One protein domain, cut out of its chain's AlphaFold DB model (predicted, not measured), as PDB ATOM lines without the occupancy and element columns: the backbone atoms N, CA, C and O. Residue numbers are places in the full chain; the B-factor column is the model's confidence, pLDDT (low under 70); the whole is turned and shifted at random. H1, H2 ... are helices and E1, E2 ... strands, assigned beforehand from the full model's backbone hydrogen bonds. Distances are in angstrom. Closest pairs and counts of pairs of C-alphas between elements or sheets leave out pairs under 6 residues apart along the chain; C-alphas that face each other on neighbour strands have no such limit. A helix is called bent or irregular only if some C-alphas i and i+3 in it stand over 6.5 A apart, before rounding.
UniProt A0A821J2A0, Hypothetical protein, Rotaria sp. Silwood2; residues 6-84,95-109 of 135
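This is residues 6 to 84 and 95 to 109 of the 135 residues of the protein "Hypothetical protein" of Rotaria sp. Silwood2 (UniProt A0A821J2A0). Two helices, H2 along E2 and H1 side by side with it, cover one face of a three-strand parallel sheet; the loop of residues 12 to 31 is tied to E1's edge by residues 19 to 20. The 94 printed residues hold E1, H1, E2, H2, E3, sheet order E1 E2 E3, class mixed. The whole is compact, radius of gyration of the C-alphas 13.5 A, spanning 39 by 25 by 22 A.

E2 is residues 51 to 58, 21.7 A; E1, 6 to 11, 16.2 A, begins at C-alpha 6 (-12.197, 29.228, -29.941). E3, 102 to 108, 19.0 A, ends at C-alpha 108 (-12.990, 16.787, -41.432). H2, 61 to 78, 24.1 A, and H1, 32 to 42, 16.1 A, are irregular: C-alphas 74 and 77 are 9.2 A apart, 38 and 41 7.0 A.

N 8 and O 54 of E1 and E2, 2.9 A, and N 53 and O 103 of E2 and E3, 2.8 A, are within hydrogen-bond range. H2 is over E2, height over the sheet 9.9 A. H1, on the same face, touches H2's residues 67 to 75 alone, closest C-alphas Glu 33 and Ile 70, 6.0 A, at a shallow tilt of 13 degrees, the same way. E1, H1, E2 form a strand-helix-strand unit, parallel neighbour strands with a helix between, its crossover right-handed. O i to N i+4 pairs within range: H1 5 of 7, H2 12 of 14.

The farthest C-alphas, Leu 26 and Leu 84, are 41.1 A apart. Residues 85 to 94 are not printed; C-alphas 84 and 95 are 12.0 A apart. The link E1 to H1 is long. Residues 108 to 109 have pLDDT under 70.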
ATOM      1  N   LEU A   6     -10.868  28.869 -29.448       96.94
ATOM      2  CA  LEU A   6     -12.197  29.228 -29.941       96.94
ATOM      3  C   LEU A   6     -12.706  28.104 -30.832       96.94
ATOM      4  O   LEU A   6     -11.931  27.553 -31.610       96.94
ATOM      5  N   GLU A   7     -13.988  27.782 -30.727       96.69
ATOM      6  CA  GLU A   7     -14.619  26.708 -31.492       96.69
ATOM      7  C   GLU A   7     -15.667  27.259 -32.456       96.69
ATOM      8  O   GLU A   7     -16.415  28.177 -32.106       96.69
ATOM      9  N   PHE A   8     -15.691  26.714 -33.674       96.44
ATOM     10  CA  PHE A   8     -16.635  27.085 -34.722       96.44
ATOM     11  C   PHE A   8     -17.169  25.853 -35.454       96.44
ATOM     12  O   PHE A   8     -16.432  25.197 -36.195       96.44
ATOM     13  N   ASP A   9     -18.476  25.644 -35.345       96.19
ATOM     14  CA  ASP A   9     -19.220  24.640 -36.103       96.19
ATOM     15  C   ASP A   9     -19.612  25.213 -37.466       96.19
ATOM     16  O   ASP A   9     -20.610  25.930 -37.601       96.19
ATOM     17  N   CYS A  10     -18.783  24.960 -38.477       97.19
ATOM     18  CA  CYS A  10     -18.888  25.602 -39.784       97.19
ATOM     19  C   CYS A  10     -19.681  24.751 -40.779       97.19
ATOM     20  O   CYS A  10     -19.300  23.618 -41.068       97.19
ATOM     21  N   TYR A  11     -20.716  25.331 -41.380       96.50
ATOM     22  CA  TYR A  11     -21.583  24.704 -42.378       96.50
ATOM     23  C   TYR A  11     -21.670  25.539 -43.654       96.50
ATOM     24  O   TYR A  11     -21.367  26.733 -43.651       96.50
ATOM     25  N   ASP A  12     -22.147  24.904 -44.724       97.44
ATOM     26  CA  ASP A  12     -22.483  25.603 -45.960       97.44
ATOM     27  C   ASP A  12     -23.605  26.631 -45.725       97.44
ATOM     28  O   ASP A  12     -24.635  26.306 -45.125       97.44
ATOM     29  N   GLY A  13     -23.403  27.861 -46.204       97.25
ATOM     30  CA  GLY A  13     -24.455  28.869 -46.348       97.25
ATOM     31  C   GLY A  13     -25.024  28.905 -47.767       97.25
ATOM     32  O   GLY A  13     -24.361  28.510 -48.731       97.25
ATOM     33  N   ASP A  14     -26.258  29.391 -47.899       96.38
ATOM     34  CA  ASP A  14     -27.013  29.374 -49.161       96.38
ATOM     35  C   ASP A  14     -26.459  30.349 -50.219       96.38
ATOM     36  O   ASP A  14     -26.660  30.162 -51.417       96.38
ATOM     37  N   ASP A  15     -25.722  31.375 -49.789       95.75
ATOM     38  CA  ASP A  15     -25.055  32.370 -50.638       95.75
ATOM     39  C   ASP A  15     -23.632  31.949 -51.059       95.75
ATOM     40  O   ASP A  15     -22.879  32.729 -51.650       95.75
ATOM     41  N   GLY A  16     -23.241  30.710 -50.745       96.44
ATOM     42  CA  GLY A  16     -21.897  30.201 -50.984       96.44
ATOM     43  C   GLY A  16     -20.855  30.674 -49.966       96.44
ATOM     44  O   GLY A  16     -19.668  30.390 -50.167       96.44
ATOM     45  N   GLN A  17     -21.259  31.376 -48.897       97.94
ATOM     46  CA  GLN A  17     -20.386  31.744 -47.783       97.94
ATOM     47  C   GLN A  17     -20.603  30.825 -46.575       97.94
ATOM     48  O   GLN A  17     -21.742  30.539 -46.205       97.94
ATOM     49  N   PRO A  18     -19.524  30.398 -45.897       98.19
ATOM     50  CA  PRO A  18     -19.645  29.536 -44.735       98.19
ATOM     51  C   PRO A  18     -20.303  30.266 -43.557       98.19
ATOM     52  O   PRO A  18     -20.006  31.430 -43.250       98.19
ATOM     53  N   ILE A  19     -21.155  29.536 -42.847       98.44
ATOM     54  CA  ILE A  19     -21.861  29.989 -41.648       98.44
ATOM     55  C   ILE A  19     -21.422  29.181 -40.428       98.44
ATOM     56  O   ILE A  19     -21.011  28.031 -40.547       98.44
ATOM     57  N   VAL A  20     -21.554  29.771 -39.244       97.94
ATOM     58  CA  VAL A  20     -21.411  29.088 -37.958       97.94
ATOM     59  C   VAL A  20     -22.797  28.854 -37.375       97.94
ATOM     60  O   VAL A  20     -23.579  29.801 -37.248       97.94
ATOM     61  N   LYS A  21     -23.112  27.606 -37.019       95.25
ATOM     62  CA  LYS A  21     -24.373  27.245 -36.359       95.25
ATOM     63  C   LYS A  21     -24.198  26.001 -35.504       95.25
ATOM     64  O   LYS A  21     -23.426  25.123 -35.854       95.25
ATOM     65  N   HIS A  22     -25.008  25.884 -34.463       93.81
ATOM     66  CA  HIS A  22     -25.102  24.652 -33.693       93.81
ATOM     67  C   HIS A  22     -26.209  23.769 -34.283       93.81
ATOM     68  O   HIS A  22     -27.384  24.162 -34.307       93.81
ATOM     69  N   ALA A  23     -25.835  22.606 -34.822       88.50
ATOM     70  CA  ALA A  23     -26.781  21.706 -35.474       88.50
ATOM     71  C   ALA A  23     -27.904  21.264 -34.529       88.50
ATOM     72  O   ALA A  23     -27.737  21.194 -33.316       88.50
ATOM     73  N   PHE A  24     -29.067  20.968 -35.109       87.56
ATOM     74  CA  PHE A  24     -30.246  20.490 -34.376       87.56
ATOM     75  C   PHE A  24     -30.781  21.464 -33.309       87.56
ATOM     76  O   PHE A  24     -31.510  21.058 -32.408       87.56
ATOM     77  N   THR A  25     -30.473  22.758 -33.431       90.62
ATOM     78  CA  THR A  25     -31.018  23.807 -32.559       90.62
ATOM     79  C   THR A  25     -31.686  24.931 -33.347       90.62
ATOM     80  O   THR A  25     -31.541  25.033 -34.563       90.62
ATOM     81  N   LEU A  26     -32.426  25.794 -32.641       91.88
ATOM     82  CA  LEU A  26     -33.073  26.992 -33.196       91.88
ATOM     83  C   LEU A  26     -32.165  28.234 -33.172       91.88
ATOM     84  O   LEU A  26     -32.626  29.346 -33.441       91.88
ATOM     85  N   VAL A  27     -30.889  28.074 -32.810       92.88
ATOM     86  CA  VAL A  27     -29.934  29.184 -32.778       92.88
ATOM     87  C   VAL A  27     -29.730  29.698 -34.200       92.88
ATOM     88  O   VAL A  27     -29.424  28.934 -35.116       92.88
ATOM     89  N   LYS A  28     -29.906  31.009 -34.386       94.00
ATOM     90  CA  LYS A  28     -29.709  31.643 -35.691       94.00
ATOM     91  C   LYS A  28     -28.246  31.499 -36.126       94.00
ATOM     92  O   LYS A  28     -27.363  31.816 -35.327       94.00
ATOM     93  N   PRO A  29     -27.983  31.072 -37.371       95.88
ATOM     94  CA  PRO A  29     -26.630  31.034 -37.897       95.88
ATOM     95  C   PRO A  29     -25.995  32.422 -37.981       95.88
ATOM     96  O   PRO A  29     -26.680  33.426 -38.186       95.88
ATOM     97  N   CYS A  30     -24.670  32.452 -37.897       97.06
ATOM     98  CA  CYS A  30     -23.861  33.657 -38.042       97.06
ATOM     99  C   CYS A  30     -22.869  33.502 -39.199       97.06
ATOM    100  O   CYS A  30     -22.379  32.409 -39.461       97.06
ATOM    101  N   SER A  31     -22.517  34.600 -39.869       98.25
ATOM    102  CA  SER A  31     -21.474  34.595 -40.904       98.25
ATOM    103  C   SER A  31     -20.102  34.294 -40.290       98.25
ATOM    104  O   SER A  31     -19.665  35.003 -39.377       98.25
ATOM    105  N   PHE A  32     -19.396  33.289 -40.821       98.50
ATOM    106  CA  PHE A  32     -18.034  32.976 -40.384       98.50
ATOM    107  C   PHE A  32     -17.082  34.156 -40.627       98.50
ATOM    108  O   PHE A  32     -16.320  34.535 -39.740       98.50
ATOM    109  N   GLU A  33     -17.179  34.809 -41.788       98.56
ATOM    110  CA  GLU A  33     -16.378  35.993 -42.127       98.56
ATOM    111  C   GLU A  33     -16.571  37.134 -41.127       98.56
ATOM    112  O   GLU A  33     -15.603  37.732 -40.649       98.56
ATOM    113  N   SER A  34     -17.822  37.397 -40.749       98.31
ATOM    114  CA  SER A  34     -18.139  38.435 -39.767       98.31
ATOM    115  C   SER A  34     -17.543  38.126 -38.394       98.31
ATOM    116  O   SER A  34     -17.022  39.033 -37.746       98.31
ATOM    117  N   ILE A  35     -17.573  36.858 -37.976       98.12
ATOM    118  CA  ILE A  35     -16.966  36.413 -36.719       98.12
ATOM    119  C   ILE A  35     -15.447  36.606 -36.759       98.12
ATOM    120  O   ILE A  35     -14.900  37.242 -35.858       98.12
ATOM    121  N   ILE A  36     -14.763  36.122 -37.804       98.50
ATOM    122  CA  ILE A  36     -13.302  36.246 -37.919       98.50
ATOM    123  C   ILE A  36     -12.873  37.721 -37.924       98.50
ATOM    124  O   ILE A  36     -11.961  38.100 -37.185       98.50
ATOM    125  N   ARG A  37     -13.577  38.573 -38.679       98.19
ATOM    126  CA  ARG A  37     -13.341  40.024 -38.697       98.19
ATOM    127  C   ARG A  37     -13.500  40.660 -37.313       98.19
ATOM    128  O   ARG A  37     -12.725  41.544 -36.960       98.19
ATOM    129  N   LEU A  38     -14.490  40.224 -36.534       97.56
ATOM    130  CA  LEU A  38     -14.768  40.765 -35.203       97.56
ATOM    131  C   LEU A  38     -13.714  40.349 -34.163       97.56
ATOM    132  O   LEU A  38     -13.334  41.156 -33.310       97.56
ATOM    133  N   ILE A  39     -13.245  39.099 -34.209       96.50
ATOM    134  CA  ILE A  39     -12.296  38.589 -33.208       96.50
ATOM    135  C   ILE A  39     -10.858  39.037 -33.472       96.50
ATOM    136  O   ILE A  39     -10.116  39.211 -32.507       96.50
ATOM    137  N   GLN A  40     -10.471  39.254 -34.736       97.25
ATOM    138  CA  GLN A  40      -9.103  39.589 -35.148       97.25
ATOM    139  C   GLN A  40      -8.428  40.669 -34.276       97.25
ATOM    140  O   GLN A  40      -7.359  40.377 -33.728       97.25
ATOM    141  N   PRO A  41      -9.026  41.857 -34.036       96.94
ATOM    142  CA  PRO A  41      -8.383  42.907 -33.240       96.94
ATOM    143  C   PRO A  41      -8.226  42.551 -31.752       96.94
ATOM    144  O   PRO A  41      -7.507  43.228 -31.019       96.94
ATOM    145  N   ASN A  42      -8.896  41.495 -31.282       96.06
ATOM    146  CA  ASN A  42      -8.897  41.076 -29.883       96.06
ATOM    147  C   ASN A  42      -8.050  39.821 -29.617       96.06
ATOM    148  O   ASN A  42      -7.836  39.495 -28.449       96.06
ATOM    149  N   LEU A  43      -7.530  39.141 -30.652       96.75
ATOM    150  CA  LEU A  43      -6.843  37.843 -30.522       96.75
ATOM    151  C   LEU A  43      -5.680  37.856 -29.520       96.75
ATOM    152  O   LEU A  43      -5.453  36.853 -28.841       96.75
ATOM    153  N   PHE A  44      -4.974  38.981 -29.388       97.56
ATOM    154  CA  PHE A  44      -3.795  39.105 -28.520       97.56
ATOM    155  C   PHE A  44      -3.894  40.243 -27.496       97.56
ATOM    156  O   PHE A  44      -2.911  40.585 -26.845       97.56
ATOM    157  N   LYS A  45      -5.087  40.829 -27.320       96.69
ATOM    158  CA  LYS A  45      -5.288  42.008 -26.457       96.69
ATOM    159  C   LYS A  45      -4.994  41.730 -24.979       96.69
ATOM    160  O   LYS A  45      -4.546  42.618 -24.264       96.69
ATOM    161  N   THR A  46      -5.266  40.513 -24.515       96.75
ATOM    162  CA  THR A  46      -5.104  40.118 -23.104       96.75
ATOM    163  C   THR A  46      -3.921  39.184 -22.862       96.75
ATOM    164  O   THR A  46      -3.610  38.891 -21.715       96.75
ATOM    165  N   SER A  47      -3.319  38.641 -23.921       97.69
ATOM    166  CA  SER A  47      -2.205  37.695 -23.843       97.69
ATOM    167  C   SER A  47      -1.497  37.611 -25.200       97.69
ATOM    168  O   SER A  47      -2.188  37.505 -26.215       97.69
ATOM    169  N   PRO A  48      -0.152  37.616 -25.242       97.81
ATOM    170  CA  PRO A  48       0.608  37.489 -26.485       97.81
ATOM    171  C   PRO A  48       0.709  36.043 -26.990       97.81
ATOM    172  O   PRO A  48       1.147  35.822 -28.110       97.81
ATOM    173  N   TYR A  49       0.347  35.053 -26.174       98.25
ATOM    174  CA  TYR A  49       0.482  33.624 -26.480       98.25
ATOM    175  C   TYR A  49      -0.478  33.171 -27.595       98.25
ATOM    176  O   TYR A  49      -1.389  33.924 -27.925       98.25
ATOM    177  N   PRO A  50      -0.325  31.989 -28.218       98.12
ATOM    178  CA  PRO A  50      -1.127  31.602 -29.387       98.12
ATOM    179  C   PRO A  50      -2.643  31.539 -29.151       98.12
ATOM    180  O   PRO A  50      -3.094  31.279 -28.033       98.12
ATOM    181  N   VAL A  51      -3.427  31.756 -30.216       98.31
ATOM    182  CA  VAL A  51      -4.854  31.367 -30.299       98.31
ATOM    183  C   VAL A  51      -4.974  30.092 -31.121       98.31
ATOM    184  O   VAL A  51      -4.342  29.969 -32.166       98.31
ATOM    185  N   ILE A  52      -5.839  29.178 -30.704       98.19
ATOM    186  CA  ILE A  52      -6.238  28.005 -31.476       98.19
ATOM    187  C   ILE A  52      -7.683  28.200 -31.939       98.19
ATOM    188  O   ILE A  52      -8.571  28.440 -31.123       98.19
ATOM    189  N   LEU A  53      -7.921  28.094 -33.244       98.00
ATOM    190  CA  LEU A  53      -9.259  28.015 -33.824       98.00
ATOM    191  C   LEU A  53      -9.555  26.543 -34.126       98.00
ATOM    192  O   LEU A  53      -8.959  25.949 -35.029       98.00
ATOM    193  N   ASN A  54     -10.457  25.960 -33.349       97.44
ATOM    194  CA  ASN A  54     -11.004  24.633 -33.576       97.44
ATOM    195  C   ASN A  54     -12.184  24.757 -34.542       97.44
ATOM    196  O   ASN A  54     -13.203  25.348 -34.202       97.44
ATOM    197  N   ILE A  55     -12.038  24.223 -35.750       96.88
ATOM    198  CA  ILE A  55     -13.078  24.260 -36.780       96.88
ATOM    199  C   ILE A  55     -13.650  22.854 -36.945       96.88
ATOM    200  O   ILE A  55     -12.974  21.968 -37.486       96.88
ATOM    201  N   GLU A  56     -14.900  22.675 -36.527       96.06
ATOM    202  CA  GLU A  56     -15.695  21.505 -36.887       96.06
ATOM    203  C   GLU A  56     -16.286  21.742 -38.280       96.06
ATOM    204  O   GLU A  56     -17.147  22.598 -38.488       96.06
ATOM    205  N   ASN A  57     -15.720  21.063 -39.278       94.88
ATOM    206  CA  ASN A  57     -15.909  21.436 -40.672       94.88
ATOM    207  C   ASN A  57     -16.939  20.538 -41.367       94.88
ATOM    208  O   ASN A  57     -16.621  19.423 -41.787       94.88
ATOM    209  N   HIS A  58     -18.145  21.074 -41.543       95.12
ATOM    210  CA  HIS A  58     -19.261  20.466 -42.275       95.12
ATOM    211  C   HIS A  58     -19.479  21.099 -43.657       95.12
ATOM    212  O   HIS A  58     -20.498  20.855 -44.300       95.12
ATOM    213  N   CYS A  59     -18.553  21.943 -44.116       95.69
ATOM    214  CA  CYS A  59     -18.674  22.640 -45.392       95.69
ATOM    215  C   CYS A  59     -18.337  21.720 -46.576       95.69
ATOM    216  O   CYS A  59     -17.441  20.872 -46.505       95.69
ATOM    217  N   SER A  60     -18.983  21.955 -47.714       96.38
ATOM    218  CA  SER A  60     -18.598  21.421 -49.019       96.38
ATOM    219  C   SER A  60     -17.177  21.853 -49.412       96.38
ATOM    220  O   SER A  60     -16.704  22.908 -48.984       96.38
ATOM    221  N   PRO A  61     -16.481  21.129 -50.312       95.88
ATOM    222  CA  PRO A  61     -15.143  21.523 -50.762       95.88
ATOM    223  C   PRO A  61     -15.059  22.953 -51.323       95.88
ATOM    224  O   PRO A  61     -14.023  23.607 -51.202       95.88
ATOM    225  N   ALA A  62     -16.138  23.455 -51.935       97.19
ATOM    226  CA  ALA A  62     -16.200  24.824 -52.437       97.19
ATOM    227  C   ALA A  62     -16.180  25.845 -51.288       97.19
ATOM    228  O   ALA A  62     -15.371  26.774 -51.312       97.19
ATOM    229  N   GLN A  63     -16.994  25.646 -50.251       98.00
ATOM    230  CA  GLN A  63     -17.028  26.556 -49.106       98.00
ATOM    231  C   GLN A  63     -15.875  26.326 -48.120       98.00
ATOM    232  O   GLN A  63     -15.445  27.268 -47.465       98.00
ATOM    233  N   GLN A  64     -15.247  25.146 -48.098       97.06
ATOM    234  CA  GLN A  64     -13.961  24.941 -47.414       97.06
ATOM    235  C   GLN A  64     -12.859  25.842 -47.990       97.06
ATOM    236  O   GLN A  64     -12.052  26.403 -47.243       97.06
ATOM    237  N   LYS A  65     -12.838  26.045 -49.316       97.56
ATOM    238  CA  LYS A  65     -11.933  27.027 -49.937       97.56
ATOM    239  C   LYS A  65     -12.269  28.451 -49.488       97.56
ATOM    240  O   LYS A  65     -11.347  29.236 -49.276       97.56
ATOM    241  N   GLN A  66     -13.552  28.771 -49.301       98.38
ATOM    242  CA  GLN A  66     -13.968  30.071 -48.762       98.38
ATOM    243  C   GLN A  66     -13.552  30.247 -47.297       98.38
ATOM    244  O   GLN A  66     -12.972  31.281 -46.980       98.38
ATOM    245  N   LEU A  67     -13.720  29.235 -46.436       97.75
ATOM    246  CA  LEU A  67     -13.195  29.231 -45.062       97.75
ATOM    247  C   LEU A  67     -11.697  29.557 -45.047       97.75
ATOM    248  O   LEU A  67     -11.259  30.482 -44.363       97.75
ATOM    249  N   ALA A  68     -10.909  28.835 -45.850       97.50
ATOM    250  CA  ALA A  68      -9.470  29.055 -45.947       97.50
ATOM    251  C   ALA A  68      -9.127  30.462 -46.469       97.50
ATOM    252  O   ALA A  68      -8.183  31.083 -45.976       97.50
ATOM    253  N   ARG A  69      -9.884  30.983 -47.446       98.44
ATOM    254  CA  ARG A  69      -9.717  32.347 -47.971       98.44
ATOM    255  C   ARG A  69      -9.993  33.393 -46.893       98.44
ATOM    256  O   ARG A  69      -9.179  34.290 -46.719       98.44
ATOM    257  N   ILE A  70     -11.098  33.263 -46.164       98.69
ATOM    258  CA  ILE A  70     -11.477  34.176 -45.079       98.69
ATOM    259  C   ILE A  70     -10.379  34.202 -44.012       98.69
ATOM    260  O   ILE A  70      -9.894  35.275 -43.660       98.69
ATOM    261  N   LEU A  71      -9.929  33.031 -43.551       98.50
ATOM    262  CA  LEU A  71      -8.855  32.939 -42.561       98.50
ATOM    263  C   LEU A  71      -7.579  33.635 -43.047       98.50
ATOM    264  O   LEU A  71      -7.028  34.453 -42.320       98.50
ATOM    265  N   LYS A  72      -7.138  33.373 -44.283       98.12
ATOM    266  CA  LYS A  72      -5.951  34.029 -44.856       98.12
ATOM    267  C   LYS A  72      -6.119  35.544 -44.976       98.12
ATOM    268  O   LYS A  72      -5.201  36.275 -44.627       98.12
ATOM    269  N   ASN A  73      -7.280  36.006 -45.435       98.12
ATOM    270  CA  ASN A  73      -7.540  37.424 -45.673       98.12
ATOM    271  C   ASN A  73      -7.553  38.244 -44.377       98.12
ATOM    272  O   ASN A  73      -7.017  39.345 -44.354       98.12
ATOM    273  N   TYR A  74      -8.170  37.721 -43.315       98.38
ATOM    274  CA  TYR A  74      -8.329  38.471 -42.067       98.38
ATOM    275  C   TYR A  74      -7.214  38.218 -41.058       98.38
ATOM    276  O   TYR A  74      -6.854  39.128 -40.318       98.38
ATOM    277  N   LEU A  75      -6.673  37.002 -40.995       98.06
ATOM    278  CA  LEU A  75      -5.626  36.680 -40.027       98.06
ATOM    279  C   LEU A  75      -4.226  36.956 -40.577       98.06
ATOM    280  O   LEU A  75      -3.321  37.165 -39.775       98.06
ATOM    281  N   GLY A  76      -4.046  36.989 -41.903       96.31
ATOM    282  CA  GLY A  76      -2.782  37.348 -42.549       96.31
ATOM    283  C   GLY A  76      -1.583  36.641 -41.918       96.31
ATOM    284  O   GLY A  76      -1.585  35.420 -41.755       96.31
ATOM    285  N   ASP A  77      -0.600  37.429 -41.490       95.25
ATOM    286  CA  ASP A  77       0.652  36.942 -40.900       95.25
ATOM    287  C   ASP A  77       0.491  36.308 -39.510       95.25
ATOM    288  O   ASP A  77       1.390  35.608 -39.037       95.25
ATOM    289  N   TYR A  78      -0.640  36.518 -38.829       97.31
ATOM    290  CA  TYR A  78      -0.916  35.803 -37.584       97.31
ATOM    291  C   TYR A  78      -1.161  34.314 -37.850       97.31
ATOM    292  O   TYR A  78      -0.853  33.485 -36.996       97.31
ATOM    293  N   LEU A  79      -1.703  33.956 -39.018       97.94
ATOM    294  CA  LEU A  79      -2.036  32.577 -39.351       97.94
ATOM    295  C   LEU A  79      -0.778  31.756 -39.649       97.94
ATOM    296  O   LEU A  79      -0.005  32.062 -40.555       97.94
ATOM    297  N   VAL A  80      -0.613  30.645 -38.937       95.69
ATOM    298  CA  VAL A  80       0.459  29.692 -39.231       95.69
ATOM    299  C   VAL A  80       0.072  28.860 -40.452       95.69
ATOM    300  O   VAL A  80      -0.808  28.006 -40.383       95.69
ATOM    301  N   THR A  81       0.737  29.104 -41.582       92.19
ATOM    302  CA  THR A  81       0.525  28.358 -42.840       92.19
ATOM    303  C   THR A  81       1.706  27.473 -43.237       92.19
ATOM    304  O   THR A  81       1.658  26.807 -44.270       92.19
ATOM    305  N   LYS A  82       2.799  27.522 -42.475       87.12
ATOM    306  CA  LYS A  82       4.041  26.771 -42.693       87.12
ATOM    307  C   LYS A  82       4.596  26.349 -41.336       87.12
ATOM    308  O   LYS A  82       4.271  26.974 -40.326       87.12
ATOM    309  N   HIS A  83       5.446  25.328 -41.316       81.31
ATOM    310  CA  HIS A  83       6.205  24.996 -40.111       81.31
ATOM    311  C   HIS A  83       7.066  26.188 -39.673       81.31
ATOM    312  O   HIS A  83       7.627  26.897 -40.508       81.31
ATOM    313  N   LEU A  84       7.127  26.421 -38.360       74.88
ATOM    314  CA  LEU A  84       7.811  27.577 -37.771       74.88
ATOM    315  C   LEU A  84       9.319  27.367 -37.611       74.88
ATOM    316  O   LEU A  84      10.052  28.337 -37.451       74.88
ATOM    317  N   PRO A  95       4.739  27.672 -26.388       95.75
ATOM    318  CA  PRO A  95       3.903  28.868 -26.462       95.75
ATOM    319  C   PRO A  95       4.693  30.146 -26.782       95.75
ATOM    320  O   PRO A  95       4.144  31.055 -27.400       95.75
ATOM    321  N   GLU A  96       5.963  30.216 -26.371       96.44
ATOM    322  CA  GLU A  96       6.851  31.353 -26.624       96.44
ATOM    323  C   GLU A  96       7.187  31.478 -28.117       96.44
ATOM    324  O   GLU A  96       7.027  32.555 -28.692       96.44
ATOM    325  N   ASP A  97       7.514  30.357 -28.766       93.12
ATOM    326  CA  ASP A  97       7.763  30.277 -30.216       93.12
ATOM    327  C   ASP A  97       6.521  30.651 -31.047       93.12
ATOM    328  O   ASP A  97       6.606  31.018 -32.221       93.12
ATOM    329  N   LEU A  98       5.344  30.551 -30.424       95.50
ATOM    330  CA  LEU A  98       4.030  30.772 -31.014       95.50
ATOM    331  C   LEU A  98       3.384  32.106 -30.613       95.50
ATOM    332  O   LEU A  98       2.186  32.311 -30.849       95.50
ATOM    333  N   LYS A  99       4.136  33.034 -30.014       97.12
ATOM    334  CA  LYS A  99       3.598  34.361 -29.703       97.12
ATOM    335  C   LYS A  99       3.047  35.043 -30.952       97.12
ATOM    336  O   LYS A  99       3.653  35.031 -32.022       97.12
ATOM    337  N   TYR A 100       1.870  35.641 -30.794       97.62
ATOM    338  CA  TYR A 100       1.116  36.313 -31.849       97.62
ATOM    339  C   TYR A 100       0.771  35.406 -33.036       97.62
ATOM    340  O   TYR A 100       0.595  35.879 -34.155       97.62
ATOM    341  N   ARG A 101       0.661  34.092 -32.809       97.88
ATOM    342  CA  ARG A 101       0.248  33.134 -33.836       97.88
ATOM    343  C   ARG A 101      -1.158  32.602 -33.605       97.88
ATOM    344  O   ARG A 101      -1.619  32.442 -32.474       97.88
ATOM    345  N   VAL A 102      -1.832  32.315 -34.710       98.31
ATOM    346  CA  VAL A 102      -3.112  31.622 -34.763       98.31
ATOM    347  C   VAL A 102      -2.898  30.267 -35.416       98.31
ATOM    348  O   VAL A 102      -2.443  30.172 -36.559       98.31
ATOM    349  N   LEU A 103      -3.241  29.222 -34.676       97.50
ATOM    350  CA  LEU A 103      -3.255  27.844 -35.136       97.50
ATOM    351  C   LEU A 103      -4.679  27.467 -35.528       97.50
ATOM    352  O   LEU A 103      -5.633  27.843 -34.849       97.50
ATOM    353  N   VAL A 104      -4.826  26.697 -36.600       96.75
ATOM    354  CA  VAL A 104      -6.120  26.149 -37.013       96.75
ATOM    355  C   VAL A 104      -6.068  24.642 -36.858       96.75
ATOM    356  O   VAL A 104      -5.261  23.972 -37.502       96.75
ATOM    357  N   ARG A 105      -6.956  24.106 -36.024       94.62
ATOM    358  CA  ARG A 105      -7.233  22.675 -35.956       94.62
ATOM    359  C   ARG A 105      -8.547  22.440 -36.681       94.62
ATOM    360  O   ARG A 105      -9.592  22.858 -36.197       94.62
ATOM    361  N   SER A 106      -8.501  21.778 -37.833       90.12
ATOM    362  CA  SER A 106      -9.710  21.348 -38.535       90.12
ATOM    363  C   SER A 106      -9.789  19.832 -38.525       90.12
ATOM    364  O   SER A 106      -8.835  19.158 -38.908       90.12
ATOM    365  N   VAL A 107     -10.927  19.312 -38.079       80.44
ATOM    366  CA  VAL A 107     -11.251  17.894 -38.212       80.44
ATOM    367  C   VAL A 107     -12.288  17.780 -39.328       80.44
ATOM    368  O   VAL A 107     -13.387  18.316 -39.177       80.44
ATOM    369  N   PRO A 108     -11.966  17.141 -40.465       68.06
ATOM    370  CA  PRO A 108     -12.990  16.787 -41.432       68.06
ATOM    371  C   PRO A 108     -13.892  15.726 -40.800       68.06
ATOM    372  O   PRO A 108     -13.400  14.723 -40.280       68.06
ATOM    373  N   VAL A 109     -15.209  15.930 -40.846       62.69
ATOM    374  CA  VAL A 109     -16.146  14.907 -40.374       62.69
ATOM    375  C   VAL A 109     -15.970  13.673 -41.252       62.69
ATOM    376  O   VAL A 109     -16.106  13.737 -42.478       62.69
TER     377      VAL A 109